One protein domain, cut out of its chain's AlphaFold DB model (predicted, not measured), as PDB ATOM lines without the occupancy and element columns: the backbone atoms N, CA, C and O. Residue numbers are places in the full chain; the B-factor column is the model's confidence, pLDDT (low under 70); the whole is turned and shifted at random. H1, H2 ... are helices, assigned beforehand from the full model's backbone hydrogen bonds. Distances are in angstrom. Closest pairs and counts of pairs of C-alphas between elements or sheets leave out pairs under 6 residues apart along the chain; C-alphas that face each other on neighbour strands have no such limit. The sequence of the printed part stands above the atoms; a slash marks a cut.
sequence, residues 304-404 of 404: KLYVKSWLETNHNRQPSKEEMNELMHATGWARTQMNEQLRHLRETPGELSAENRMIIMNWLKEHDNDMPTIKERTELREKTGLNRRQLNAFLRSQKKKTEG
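What this domain is: This is residues 304 to 404 of the 404 residues of the protein "Hypothetical protein" of Percolomonas cosmopolitus (UniProt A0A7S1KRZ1). Two small lobes of three helices each stand end to end, H1, H2 and H3 in one and H4, H5 and H6 in the other. In each lobe the last helix makes a corner with the one before it, and the lobes meet where the end of H3 comes to the beginning of H6. The printed part has 101 residues with six named helices, H1 to H6 in chain order, and no named strand: all helix. It is only just compact, close to loose, with a radius of gyration of the C-alphas of 15.3 A, and elongated, spanning 47 by 24 by 19 A.

How they stand to each other: Start at H6, residues 388 to 402, the longest helix. Its residues 388 to 391 only just touch H5, residues 374 to 384, with 3 pairs of C-alphas within 8 A; the closest, of Arg 381 and Arg 388, are 7.2 A apart, and the lines are about perpendicular at 77 degrees. H5 forms a helical hairpin with H4, residues 354 to 366, at a shallow tilt of 33 degrees, only just short of steep, opposite ways; the closest C-alphas, of Asn 356 and Thr 384, are 5.6 A apart. H3, residues 335 to 347, and H6 only just touch, with 3 pairs within 8 A, and only at their ends, Glu 347 and Gln 390 having the closest C-alphas at 7.3 A. H3 touches H2, residues 321 to 331, about perpendicular at 84 degrees, closest at the C-alphas of Met 328 and Arg 335, 6.6 A. H3 only just touches H1, residues 304 to 313, with 3 pairs within 8 A, closest at the C-alphas of Lys 308 and Leu 345, 7.1 A. In all six helices every O i to N i+4 pair is within hydrogen-bond range.

Where its parts are: Find C-alpha 304 at (104.623, 102.517, 71.348), where H1 begins. H6 runs 21.4 A from C-alpha 388 to C-alpha 402 at (89.454, 81.010, 94.059); H4 measures 18.2 A and H3 17.9 A.

The domain as a whole: The C-alphas farthest apart, of His 329 and Gly 404, are 47.8 A apart. The printed part has no cut and no long link. Look for pLDDT under 70 at residues 347 to 352 and 402 to 404.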
ATOM      1  N   LYS A 304     105.229 103.696  70.700       83.88
ATOM      2  CA  LYS A 304     104.623 102.517  71.348       83.88
ATOM      3  C   LYS A 304     103.855 102.890  72.608       83.88
ATOM      4  O   LYS A 304     102.748 102.385  72.803       83.88
ATOM      5  N   LEU A 305     104.416 103.765  73.441       84.94
ATOM      6  CA  LEU A 305     103.761 104.263  74.649       84.94
ATOM      7  C   LEU A 305     102.514 105.080  74.312       84.94
ATOM      8  O   LEU A 305     101.485 104.888  74.954       84.94
ATOM      9  N   TYR A 306     102.561 105.905  73.266       87.12
ATOM     10  CA  TYR A 306     101.405 106.659  72.789       87.12
ATOM     11  C   TYR A 306     100.254 105.738  72.359       87.12
ATOM     12  O   TYR A 306      99.125 105.889  72.825       87.12
ATOM     13  N   VAL A 307     100.534 104.719  71.539       87.62
ATOM     14  CA  VAL A 307      99.515 103.746  71.094       87.62
ATOM     15  C   VAL A 307      98.984 102.910  72.258       87.62
ATOM     16  O   VAL A 307      97.793 102.595  72.304       87.62
ATOM     17  N   LYS A 308      99.842 102.569  73.225       86.19
ATOM     18  CA  LYS A 308      99.436 101.875  74.450       86.19
ATOM     19  C   LYS A 308      98.503 102.742  75.300       86.19
ATOM     20  O   LYS A 308      97.434 102.270  75.673       86.19
ATOM     21  N   SER A 309      98.861 104.001  75.535       84.88
ATOM     22  CA  SER A 309      98.026 104.958  76.268       84.88
ATOM     23  C   SER A 309      96.685 105.176  75.568       84.88
ATOM     24  O   SER A 309      95.640 105.146  76.212       84.88
ATOM     25  N   TRP A 310      96.682 105.281  74.236       89.94
ATOM     26  CA  TRP A 310      95.443 105.373  73.469       89.94
ATOM     27  C   TRP A 310      94.547 104.146  73.677       89.94
ATOM     28  O   TRP A 310      93.345 104.301  73.892       89.94
ATOM     29  N   LEU A 311      95.113 102.932  73.646       85.69
ATOM     30  CA  LEU A 311      94.365 101.694  73.892       85.69
ATOM     31  C   LEU A 311      93.795 101.632  75.310       85.69
ATOM     32  O   LEU A 311      92.670 101.165  75.478       85.69
ATOM     33  N   GLU A 312      94.544 102.094  76.309       79.75
ATOM     34  CA  GLU A 312      94.094 102.150  77.702       79.75
ATOM     35  C   GLU A 312      92.908 103.109  77.861       79.75
ATOM     36  O   GLU A 312      91.879 102.705  78.403       79.75
ATOM     37  N   THR A 313      93.000 104.316  77.295       81.25
ATOM     38  CA  THR A 313      91.918 105.318  77.295       81.25
ATOM     39  C   THR A 313      90.690 104.858  76.506       81.25
ATOM     40  O   THR A 313      89.569 105.244  76.813       81.25
ATOM     41  N   ASN A 314      90.877 104.014  75.488       79.44
ATOM     42  CA  ASN A 314      89.802 103.538  74.613       79.44
ATOM     43  C   ASN A 314      89.386 102.085  74.901       79.44
ATOM     44  O   ASN A 314      88.851 101.405  74.022       79.44
ATOM     45  N   HIS A 315      89.639 101.591  76.117       75.94
ATOM     46  CA  HIS A 315      89.214 100.267  76.596       75.94
ATOM     47  C   HIS A 315      89.560  99.114  75.635       75.94
ATOM     48  O   HIS A 315      88.784  98.184  75.430       75.94
ATOM     49  N   ASN A 316      90.742  99.166  75.016       73.62
ATOM     50  CA  ASN A 316      91.241  98.177  74.059       73.62
ATOM     51  C   ASN A 316      90.374  97.960  72.796       73.62
ATOM     52  O   ASN A 316      90.564  96.962  72.086       73.62
ATOM     53  N   ARG A 317      89.461  98.883  72.458       78.88
ATOM     54  CA  ARG A 317      88.610  98.776  71.256       78.88
ATOM     55  C   ARG A 317      89.399  98.969  69.961       78.88
ATOM     56  O   ARG A 317      90.464  99.586  69.943       78.88
ATOM     57  N   GLN A 318      88.882  98.466  68.836       80.69
ATOM     58  CA  GLN A 318      89.447  98.769  67.513       80.69
ATOM     59  C   GLN A 318      89.265 100.262  67.189       80.69
ATOM     60  O   GLN A 318      88.132 100.732  67.290       80.69
ATOM     61  N   PRO A 319      90.329 100.995  66.804       83.31
ATOM     62  CA  PRO A 319      90.170 102.362  66.318       83.31
ATOM     63  C   PRO A 319      89.285 102.397  65.071       83.31
ATOM     64  O   PRO A 319      89.350 101.498  64.221       83.31
ATOM     65  N   SER A 320      88.478 103.449  64.964       85.19
ATOM     66  CA  SER A 320      87.760 103.824  63.750       85.19
ATOM     67  C   SER A 320      88.742 104.180  62.627       85.19
ATOM     68  O   SER A 320      89.965 104.165  62.792       85.19
ATOM     69  N   LYS A 321      88.224 104.478  61.432       82.31
ATOM     70  CA  LYS A 321      89.077 104.859  60.302       82.31
ATOM     71  C   LYS A 321      89.772 106.198  60.569       82.31
ATOM     72  O   LYS A 321      90.942 106.343  60.228       82.31
ATOM     73  N   GLU A 322      89.053 107.130  61.175       84.50
ATOM     74  CA  GLU A 322      89.508 108.465  61.540       84.50
ATOM     75  C   GLU A 322      90.569 108.377  62.645       84.50
ATOM     76  O   GLU A 322      91.686 108.851  62.459       84.50
ATOM     77  N   GLU A 323      90.287 107.629  63.714       87.38
ATOM     78  CA  GLU A 323      91.218 107.411  64.831       87.38
ATOM     79  C   GLU A 323      92.488 106.679  64.391       87.38
ATOM     80  O   GLU A 323      93.585 106.963  64.864       87.38
ATOM     81  N   MET A 324      92.367 105.740  63.449       89.31
ATOM     82  CA  MET A 324      93.529 105.076  62.861       89.31
ATOM     83  C   MET A 324      94.424 106.076  62.121       89.31
ATOM     84  O   MET A 324      95.644 105.989  62.228       89.31
ATOM     85  N   ASN A 325      93.838 107.014  61.374       81.31
ATOM     86  CA  ASN A 325      94.607 108.032  60.662       81.31
ATOM     87  C   ASN A 325      95.288 109.001  61.639       81.31
ATOM     88  O   ASN A 325      96.444 109.353  61.420       81.31
ATOM     89  N   GLU A 326      94.615 109.384  62.726       86.06
ATOM     90  CA  GLU A 326      95.201 110.205  63.795       86.06
ATOM     91  C   GLU A 326      96.377 109.499  64.470       86.06
ATOM     92  O   GLU A 326      97.450 110.081  64.615       86.06
ATOM     93  N   LEU A 327      96.213 108.220  64.820       87.69
ATOM     94  CA  LEU A 327      97.281 107.397  65.383       87.69
ATOM     95  C   LEU A 327      98.473 107.299  64.425       87.69
ATOM     96  O   LEU A 327      99.615 107.447  64.856       87.69
ATOM     97  N   MET A 328      98.229 107.073  63.133       88.81
ATOM     98  CA  MET A 328      99.281 107.030  62.111       88.81
ATOM     99  C   MET A 328      99.993 108.377  61.966       88.81
ATOM    100  O   MET A 328     101.217 108.409  61.899       88.81
ATOM    101  N   HIS A 329      99.252 109.486  61.964       83.25
ATOM    102  CA  HIS A 329      99.823 110.828  61.862       83.25
ATOM    103  C   HIS A 329     100.655 111.189  63.102       83.25
ATOM    104  O   HIS A 329     101.746 111.731  62.972       83.25
ATOM    105  N   ALA A 330     100.169 110.853  64.300       83.88
ATOM    106  CA  ALA A 330     100.853 111.134  65.561       83.88
ATOM    107  C   ALA A 330     102.132 110.303  65.748       83.88
ATOM    108  O   ALA A 330     103.102 110.778  66.330       83.88
ATOM    109  N   THR A 331     102.141 109.062  65.262       84.12
ATOM    110  CA  THR A 331     103.281 108.140  65.424       84.12
ATOM    111  C   THR A 331     104.231 108.119  64.231       84.12
ATOM    112  O   THR A 331     105.328 107.573  64.332       84.12
ATOM    113  N   GLY A 332     103.808 108.655  63.084       81.00
ATOM    114  CA  GLY A 332     104.494 108.481  61.804       81.00
ATOM    115  C   GLY A 332     104.479 107.036  61.291       81.00
ATOM    116  O   GLY A 332     105.228 106.706  60.374       81.00
ATOM    117  N   TRP A 333     103.673 106.149  61.887       82.69
ATOM    118  CA  TRP A 333     103.660 104.732  61.532       82.69
ATOM    119  C   TRP A 333     102.786 104.445  60.323       82.69
ATOM    120  O   TRP A 333     101.693 104.992  60.147       82.69
ATOM    121  N   ALA A 334     103.219 103.460  59.539       80.44
ATOM    122  CA  ALA A 334     102.374 102.873  58.522       80.44
ATOM    123  C   ALA A 334     101.192 102.123  59.145       80.44
ATOM    124  O   ALA A 334     101.269 101.541  60.229       80.44
ATOM    125  N   ARG A 335     100.095 102.035  58.391       80.69
ATOM    126  CA  ARG A 335      98.884 101.316  58.812       80.69
ATOM    127  C   ARG A 335      99.156  99.854  59.179       80.69
ATOM    128  O   ARG A 335      98.489  99.302  60.050       80.69
ATOM    129  N   THR A 336     100.093  99.202  58.498       77.31
ATOM    130  CA  THR A 336     100.499  97.814  58.769       77.31
ATOM    131  C   THR A 336     101.204  97.687  60.115       77.31
ATOM    132  O   THR A 336     100.801  96.842  60.910       77.31
ATOM    133  N   GLN A 337     102.172  98.561  60.400       80.44
ATOM    134  CA  GLN A 337     102.877  98.631  61.684       80.44
ATOM    135  C   GLN A 337     101.914  98.939  62.831       80.44
ATOM    136  O   GLN A 337     101.927  98.251  63.848       80.44
ATOM    137  N   MET A 338     101.015  99.907  62.635       84.00
ATOM    138  CA  MET A 338      99.981 100.249  63.610       84.00
ATOM    139  C   MET A 338      99.066  99.054  63.903       84.00
ATOM    140  O   MET A 338      98.838  98.718  65.059       84.00
ATOM    141  N   ASN A 339      98.580  98.355  62.872       82.31
ATOM    142  CA  ASN A 339      97.742  97.168  63.064       82.31
ATOM    143  C   ASN A 339      98.482  96.030  63.771       82.31
ATOM    144  O   ASN A 339      97.892  95.360  64.617       82.31
ATOM    145  N   GLU A 340      99.749  95.808  63.430       81.12
ATOM    146  CA  GLU A 340     100.579  94.792  64.069       81.12
ATOM    147  C   GLU A 340     100.814  95.126  65.544       81.12
ATOM    148  O   GLU A 340     100.600  94.275  66.404       81.12
ATOM    149  N   GLN A 341     101.142  96.380  65.861       83.75
ATOM    150  CA  GLN A 341     101.342  96.824  67.236       83.75
ATOM    151  C   GLN A 341     100.041  96.784  68.047       83.75
ATOM    152  O   GLN A 341     100.038  96.297  69.176       83.75
ATOM    153  N   LEU A 342      98.916  97.238  67.484       84.31
ATOM    154  CA  LEU A 342      97.600  97.144  68.124       84.31
ATOM    155  C   LEU A 342      97.211  95.684  68.377       84.31
ATOM    156  O   LEU A 342      96.652  95.373  69.429       84.31
ATOM    157  N   ARG A 343      97.519  94.776  67.441       81.81
ATOM    158  CA  ARG A 343      97.327  93.336  67.638       81.81
ATOM    159  C   ARG A 343      98.214  92.831  68.769       81.81
ATOM    160  O   ARG A 343      97.690  92.232  69.701       81.81
ATOM    161  N   HIS A 344      99.514  93.116  68.723       80.50
ATOM    162  CA  HIS A 344     100.472  92.685  69.733       80.50
ATOM    163  C   HIS A 344     100.068  93.169  71.129       80.50
ATOM    164  O   HIS A 344      99.988  92.366  72.051       80.50
ATOM    165  N   LEU A 345      99.717  94.446  71.296       77.94
ATOM    166  CA  LEU A 345      99.290  95.011  72.581       77.94
ATOM    167  C   LEU A 345      97.976  94.404  73.106       77.94
ATOM    168  O   LEU A 345      97.782  94.330  74.316       77.94
ATOM    169  N   ARG A 346      97.089  93.924  72.225       73.00
ATOM    170  CA  ARG A 346      95.835  93.247  72.613       73.00
ATOM    171  C   ARG A 346      95.975  91.750  72.851       73.00
ATOM    172  O   ARG A 346      95.154  91.162  73.555       73.00
ATOM    173  N   GLU A 347      96.929  91.110  72.188       68.44
ATOM    174  CA  GLU A 347      97.194  89.677  72.323       68.44
ATOM    175  C   GLU A 347      98.182  89.383  73.444       68.44
ATOM    176  O   GLU A 347      98.078  88.332  74.078       68.44
ATOM    177  N   THR A 348      99.086  90.320  73.731       65.31
ATOM    178  CA  THR A 348      99.878  90.276  74.952       65.31
ATOM    179  C   THR A 348      98.888  90.329  76.113       65.31
ATOM    180  O   THR A 348      98.061  91.246  76.153       65.31
ATOM    181  N   PRO A 349      98.914  89.361  77.046       55.88
ATOM    182  CA  PRO A 349      98.131  89.420  78.270       55.88
ATOM    183  C   PRO A 349      98.722  90.514  79.166       55.88
ATOM    184  O   PRO A 349      99.365  90.242  80.174       55.88
ATOM    185  N   GLY A 350      98.566  91.767  78.747       58.59
ATOM    186  CA  GLY A 350      98.791  92.920  79.588       58.59
ATOM    187  C   GLY A 350      97.775  92.907  80.718       58.59
ATOM    188  O   GLY A 350      96.678  92.350  80.596       58.59
ATOM    189  N   GLU A 351      98.155  93.518  81.832       59.84
ATOM    190  CA  GLU A 351      97.217  93.819  82.894       59.84
ATOM    191  C   GLU A 351      95.982  94.504  82.307       59.84
ATOM    192  O   GLU A 351      96.085  95.531  81.635       59.84
ATOM    193  N   LEU A 352      94.804  93.921  82.534       69.44
ATOM    194  CA  LEU A 352      93.549  94.600  82.238       69.44
ATOM    195  C   LEU A 352      93.569  95.985  82.905       69.44
ATOM    196  O   LEU A 352      94.094  96.123  84.013       69.44
ATOM    197  N   SER A 353      92.974  97.004  82.280       72.25
ATOM    198  CA  SER A 353      92.818  98.304  82.946       72.25
ATOM    199  C   SER A 353      92.134  98.114  84.308       72.25
ATOM    200  O   SER A 353      91.360  97.170  84.500       72.25
ATOM    201  N   ALA A 354      92.449  98.962  85.290       73.38
ATOM    202  CA  ALA A 354      91.872  98.853  86.636       73.38
ATOM    203  C   ALA A 354      90.333  98.857  86.598       73.38
ATOM    204  O   ALA A 354      89.691  98.070  87.287       73.38
ATOM    205  N   GLU A 355      89.756  99.663  85.710       77.81
ATOM    206  CA  GLU A 355      88.320  99.719  85.454       77.81
ATOM    207  C   GLU A 355      87.766  98.403  84.894       77.81
ATOM    208  O   GLU A 355      86.829  97.843  85.457       77.81
ATOM    209  N   ASN A 356      88.396  97.832  83.859       81.94
ATOM    210  CA  ASN A 356      87.970  96.543  83.309       81.94
ATOM    211  C   ASN A 356      88.106  95.413  84.338       81.94
ATOM    212  O   ASN A 356      87.257  94.521  84.389       81.94
ATOM    213  N   ARG A 357      89.141  95.458  85.191       83.12
ATOM    214  CA  ARG A 357      89.277  94.543  86.335       83.12
ATOM    215  C   ARG A 357      88.109  94.707  87.300       83.12
ATOM    216  O   ARG A 357      87.520  93.699  87.668       83.12
ATOM    217  N   MET A 358      87.750  95.933  87.680       85.62
ATOM    218  CA  MET A 358      86.615  96.174  88.575       85.62
ATOM    219  C   MET A 358      85.295  95.679  87.985       85.62
ATOM    220  O   MET A 358      84.565  94.988  88.685       85.62
ATOM    221  N   ILE A 359      85.009  95.964  86.710       87.06
ATOM    222  CA  ILE A 359      83.770  95.522  86.051       87.06
ATOM    223  C   ILE A 359      83.647  93.994  86.102       87.06
ATOM    224  O   ILE A 359      82.614  93.469  86.510       87.06
ATOM    225  N   ILE A 360      84.713  93.271  85.736       88.00
ATOM    226  CA  ILE A 360      84.689  91.801  85.723       88.00
ATOM    227  C   ILE A 360      84.658  91.231  87.147       88.00
ATOM    228  O   ILE A 360      83.965  90.250  87.389       88.00
ATOM    229  N   MET A 361      85.381  91.831  88.097       88.19
ATOM    230  CA  MET A 361      85.404  91.368  89.490       88.19
ATOM    231  C   MET A 361      84.079  91.630  90.213       88.19
ATOM    232  O   MET A 361      83.671  90.803  91.020       88.19
ATOM    233  N   ASN A 362      83.391  92.738  89.926       90.94
ATOM    234  CA  ASN A 362      82.049  92.989  90.453       90.94
ATOM    235  C   ASN A 362      81.051  91.983  89.882       90.94
ATOM    236  O   ASN A 362      80.311  91.378  90.650       90.94
ATOM    237  N   TRP A 363      81.113  91.715  88.575       92.44
ATOM    238  CA  TRP A 363      80.284  90.679  87.960       92.44
ATOM    239  C   TRP A 363      80.523  89.303  88.600       92.44
ATOM    240  O   TRP A 363      79.568  88.628  88.970       92.44
ATOM    241  N   LEU A 364      81.791  88.908  88.793       90.06
ATOM    242  CA  LEU A 364      82.138  87.639  89.445       90.06
ATOM    243  C   LEU A 364      81.605  87.569  90.880       90.06
ATOM    244  O   LEU A 364      81.096  86.529  91.275       90.06
ATOM    245  N   LYS A 365      81.672  88.664  91.644       88.44
ATOM    246  CA  LYS A 365      81.107  88.723  93.002       88.44
ATOM    247  C   LYS A 365      79.585  88.581  93.018       88.44
ATOM    248  O   LYS A 365      79.065  87.952  93.925       88.44
ATOM    249  N   GLU A 366      78.890  89.169  92.046       89.69
ATOM    250  CA  GLU A 366      77.428  89.076  91.917       89.69
ATOM    251  C   GLU A 366      76.952  87.672  91.510       89.69
ATOM    252  O   GLU A 366      75.791  87.340  91.730       89.69
ATOM    253  N   HIS A 367      77.839  86.858  90.929       87.81
ATOM    254  CA  HIS A 367      77.539  85.522  90.406       87.81
ATOM    255  C   HIS A 367      78.372  84.437  91.109       87.81
ATOM    256  O   HIS A 367      78.801  83.484  90.466       87.81
ATOM    257  N   ASP A 368      78.672  84.604  92.402       85.00
ATOM    258  CA  ASP A 368      79.359  83.615  93.254       85.00
ATOM    259  C   ASP A 368      80.669  83.030  92.674       85.00
ATOM    260  O   ASP A 368      81.069  81.904  92.959       85.00
ATOM    261  N   ASN A 369      81.395  83.828  91.887       79.50
ATOM    262  CA  ASN A 369      82.605  83.453  91.145       79.50
ATOM    263  C   ASN A 369      82.416  82.328  90.108       79.50
ATOM    264  O   ASN A 369      83.399  81.701  89.693       79.50
ATOM    265  N   ASP A 370      81.190  82.102  89.634       84.38
ATOM    266  CA  ASP A 370      80.923  81.171  88.545       84.38
ATOM    267  C   ASP A 370      81.467  81.666  87.199       84.38
ATOM    268  O   ASP A 370      81.740  82.846  86.959       84.38
ATOM    269  N   MET A 371      81.649  80.724  86.269       85.75
ATOM    270  CA  MET A 371      82.080  81.072  84.917       85.75
ATOM    271  C   MET A 371      80.903  81.639  84.119       85.75
ATOM    272  O   MET A 371      79.924  80.918  83.925       85.75
ATOM    273  N   PRO A 372      81.031  82.841  83.522       89.50
ATOM    274  CA  PRO A 372      79.952  83.430  82.743       89.50
ATOM    275  C   PRO A 372      79.570  82.524  81.575       89.50
ATOM    276  O   PRO A 372      80.431  81.935  80.892       89.50
ATOM    277  N   THR A 373      78.272  82.455  81.318       91.19
ATOM    278  CA  THR A 373      77.659  81.834  80.148       91.19
ATOM    279  C   THR A 373      78.060  82.562  78.861       91.19
ATOM    280  O   THR A 373      78.724  83.601  78.861       91.19
ATOM    281  N   ILE A 374      77.676  82.019  77.703       87.25
ATOM    282  CA  ILE A 374      77.990  82.632  76.401       87.25
ATOM    283  C   ILE A 374      77.354  84.028  76.267       87.25
ATOM    284  O   ILE A 374      77.986  84.928  75.706       87.25
ATOM    285  N   LYS A 375      76.138  84.217  76.797       89.50
ATOM    286  CA  LYS A 375      75.426  85.502  76.756       89.50
ATOM    287  C   LYS A 375      76.111  86.535  77.649       89.50
ATOM    288  O   LYS A 375      76.526  87.573  77.148       89.50
ATOM    289  N   GLU A 376      76.392  86.183  78.900       90.94
ATOM    290  CA  GLU A 376      77.077  87.069  79.857       90.94
ATOM    291  C   GLU A 376      78.500  87.417  79.405       90.94
ATOM    292  O   GLU A 376      78.955  88.546  79.556       90.94
ATOM    293  N   ARG A 377      79.211  86.485  78.753       89.62
ATOM    294  CA  ARG A 377      80.504  86.806  78.123       89.62
ATOM    295  C   ARG A 377      80.372  87.813  76.995       89.62
ATOM    296  O   ARG A 377      81.332  88.525  76.727       89.62
ATOM    297  N   THR A 378      79.253  87.831  76.287       86.69
ATOM    298  CA  THR A 378      79.023  88.808  75.221       86.69
ATOM    299  C   THR A 378      78.761  90.180  75.834       86.69
ATOM    300  O   THR A 378      79.455  91.126  75.477       86.69
ATOM    301  N   GLU A 379      77.914  90.251  76.860       89.06
ATOM    302  CA  GLU A 379      77.638  91.481  77.613       89.06
ATOM    303  C   GLU A 379      78.893  92.055  78.287       89.06
ATOM    304  O   GLU A 379      79.171  93.248  78.186       89.06
ATOM    305  N   LEU A 380      79.714  91.213  78.924       89.12
ATOM    306  CA  LEU A 380      80.982  91.641  79.519       89.12
ATOM    307  C   LEU A 380      81.949  92.185  78.467       89.12
ATOM    308  O   LEU A 380      82.670  93.140  78.744       89.12
ATOM    309  N   ARG A 381      81.978  91.614  77.258       89.25
ATOM    310  CA  ARG A 381      82.810  92.133  76.162       89.25
ATOM    311  C   ARG A 381      82.308  93.470  75.641       89.25
ATOM    312  O   ARG A 381      83.132  94.313  75.311       89.25
ATOM    313  N   GLU A 382      80.997  93.657  75.571       83.38
ATOM    314  CA  GLU A 382      80.398  94.936  75.186       83.38
ATOM    315  C   GLU A 382      80.687  96.014  76.234       83.38
ATOM    316  O   GLU A 382      81.120  97.104  75.874       83.38
ATOM    317  N   LYS A 383      80.566  95.686  77.528       83.19
ATOM    318  CA  LYS A 383      80.849  96.614  78.636       83.19
ATOM    319  C   LYS A 383      82.331  96.965  78.788       83.19
ATOM    320  O   LYS A 383      82.652  98.092  79.132       83.19
ATOM    321  N   THR A 384      83.236  96.008  78.572       81.00
ATOM    322  CA  THR A 384      84.681  96.195  78.834       81.00
ATOM    323  C   THR A 384      85.509  96.487  77.584       81.00
ATOM    324  O   THR A 384      86.708  96.748  77.687       81.00
ATOM    325  N   GLY A 385      84.921  96.348  76.391       77.06
ATOM    326  CA  GLY A 385      85.634  96.422  75.112       77.06
ATOM    327  C   GLY A 385      86.624  95.271  74.868       77.06
ATOM    328  O   GLY A 385      87.296  95.236  73.834       77.06
ATOM    329  N   LEU A 386      86.724  94.304  75.789       80.44
ATOM    330  CA  LEU A 386      87.730  93.250  75.719       80.44
ATOM    331  C   LEU A 386      87.450  92.249  74.602       80.44
ATOM    332  O   LEU A 386      86.319  91.830  74.319       80.44
ATOM    333  N   ASN A 387      88.531  91.769  73.992       79.38
ATOM    334  CA  ASN A 387      88.414  90.665  73.057       79.38
ATOM    335  C   ASN A 387      88.153  89.341  73.805       79.38
ATOM    336  O   ASN A 387      88.439  89.178  74.995       79.38
ATOM    337  N   ARG A 388      87.616  88.348  73.087       80.38
ATOM    338  CA  ARG A 388      87.269  87.036  73.660       80.38
ATOM    339  C   ARG A 388      88.465  86.356  74.341       80.38
ATOM    340  O   ARG A 388      88.262  85.644  75.320       80.38
ATOM    341  N   ARG A 389      89.686  86.510  73.822       81.44
ATOM    342  CA  ARG A 389      90.881  85.872  74.396       81.44
ATOM    343  C   ARG A 389      91.268  86.528  75.721       81.44
ATOM    344  O   ARG A 389      91.430  85.803  76.693       81.44
ATOM    345  N   GLN A 390      91.317  87.860  75.773       78.81
ATOM    346  CA  GLN A 390      91.623  88.647  76.972       78.81
ATOM    347  C   GLN A 390      90.631  88.363  78.103       78.81
ATOM    348  O   GLN A 390      91.046  88.014  79.207       78.81
ATOM    349  N   LEU A 391      89.323  88.417  77.814       85.25
ATOM    350  CA  LEU A 391      88.292  88.138  78.817       85.25
ATOM    351  C   LEU A 391      88.401  86.701  79.354       85.25
ATOM    352  O   LEU A 391      88.405  86.490  80.562       85.25
ATOM    353  N   ASN A 392      88.549  85.701  78.476       85.44
ATOM    354  CA  ASN A 392      88.682  84.309  78.922       85.44
ATOM    355  C   ASN A 392      89.990  84.055  79.686       85.44
ATOM    356  O   ASN A 392      89.993  83.240  80.605       85.44
ATOM    357  N   ALA A 393      91.090  84.708  79.308       83.38
ATOM    358  CA  ALA A 393      92.362  84.588  80.014       83.38
ATOM    359  C   ALA A 393      92.245  85.118  81.448       83.38
ATOM    360  O   ALA A 393      92.690  84.451  82.381       83.38
ATOM    361  N   PHE A 394      91.581  86.263  81.631       84.19
ATOM    362  CA  PHE A 394      91.352  86.837  82.953       84.19
ATOM    363  C   PHE A 394      90.378  86.011  83.801       84.19
ATOM    364  O   PHE A 394      90.695  85.682  84.936       84.19
ATOM    365  N   LEU A 395      89.232  85.595  83.255       87.06
ATOM    366  CA  LEU A 395      88.272  84.760  83.992       87.06
ATOM    367  C   LEU A 395      88.908  83.445  84.478       87.06
ATOM    368  O   LEU A 395      88.714  83.037  85.618       87.06
ATOM    369  N   ARG A 396      89.736  82.810  83.636       85.62
ATOM    370  CA  ARG A 396      90.485  81.600  84.016       85.62
ATOM    371  C   ARG A 396      91.523  81.864  85.102       85.62
ATOM    372  O   ARG A 396      91.722  81.001  85.952       85.62
ATOM    373  N   SER A 397      92.200  83.014  85.071       83.12
ATOM    374  CA  SER A 397      93.188  83.350  86.097       83.12
ATOM    375  C   SER A 397      92.536  83.653  87.446       83.12
ATOM    376  O   SER A 397      93.110  83.280  88.463       83.12
ATOM    377  N   GLN A 398      91.337  84.248  87.464       83.00
ATOM    378  CA  GLN A 398      90.570  84.449  88.699       83.00
ATOM    379  C   GLN A 398      90.036  83.134  89.260       83.00
ATOM    380  O   GLN A 398      90.252  82.863  90.432       83.00
ATOM    381  N   LYS A 399      89.458  82.267  88.417       79.75
ATOM    382  CA  LYS A 399      88.989  80.943  88.850       79.75
ATOM    383  C   LYS A 399      90.100  80.111  89.504       79.75
ATOM    384  O   LYS A 399      89.906  79.514  90.554       79.75
ATOM    385  N   LYS A 400      91.307  80.140  88.928       78.00
ATOM    386  CA  LYS A 400      92.476  79.460  89.506       78.00
ATOM    387  C   LYS A 400      92.882  80.014  90.884       78.00
ATOM    388  O   LYS A 400      93.516  79.296  91.642       78.00
ATOM    389  N   LYS A 401      92.567  81.278  91.187       74.38
ATOM    390  CA  LYS A 401      92.854  81.917  92.483       74.38
ATOM    391  C   LYS A 401      91.770  81.683  93.535       74.38
ATOM    392  O   LYS A 401      92.049  81.898  94.702       74.38
ATOM    393  N   THR A 402      90.547  81.340  93.134       69.50
ATOM    394  CA  THR A 402      89.454  81.010  94.059       69.50
ATOM    395  C   THR A 402      89.369  79.513  94.359       69.50
ATOM    396  O   THR A 402      88.861  79.147  95.411       69.50
ATOM    397  N   GLU A 403      89.864  78.650  93.463       66.56
ATOM    398  CA  GLU A 403      89.924  77.188  93.655       66.56
ATOM    399  C   GLU A 403      91.205  76.686  94.347       66.56
ATOM    400  O   GLU A 403      91.296  75.500  94.667       66.56
ATOM    401  N   GLY A 404      92.205  77.549  94.541       49.19
ATOM    402  CA  GLY A 404      93.442  77.245  95.268       49.19
ATOM    403  C   GLY A 404      93.568  78.134  96.486       49.19
ATOM    404  O   GLY A 404      94.079  77.626  97.507       49.19
TER     405      GLY A 404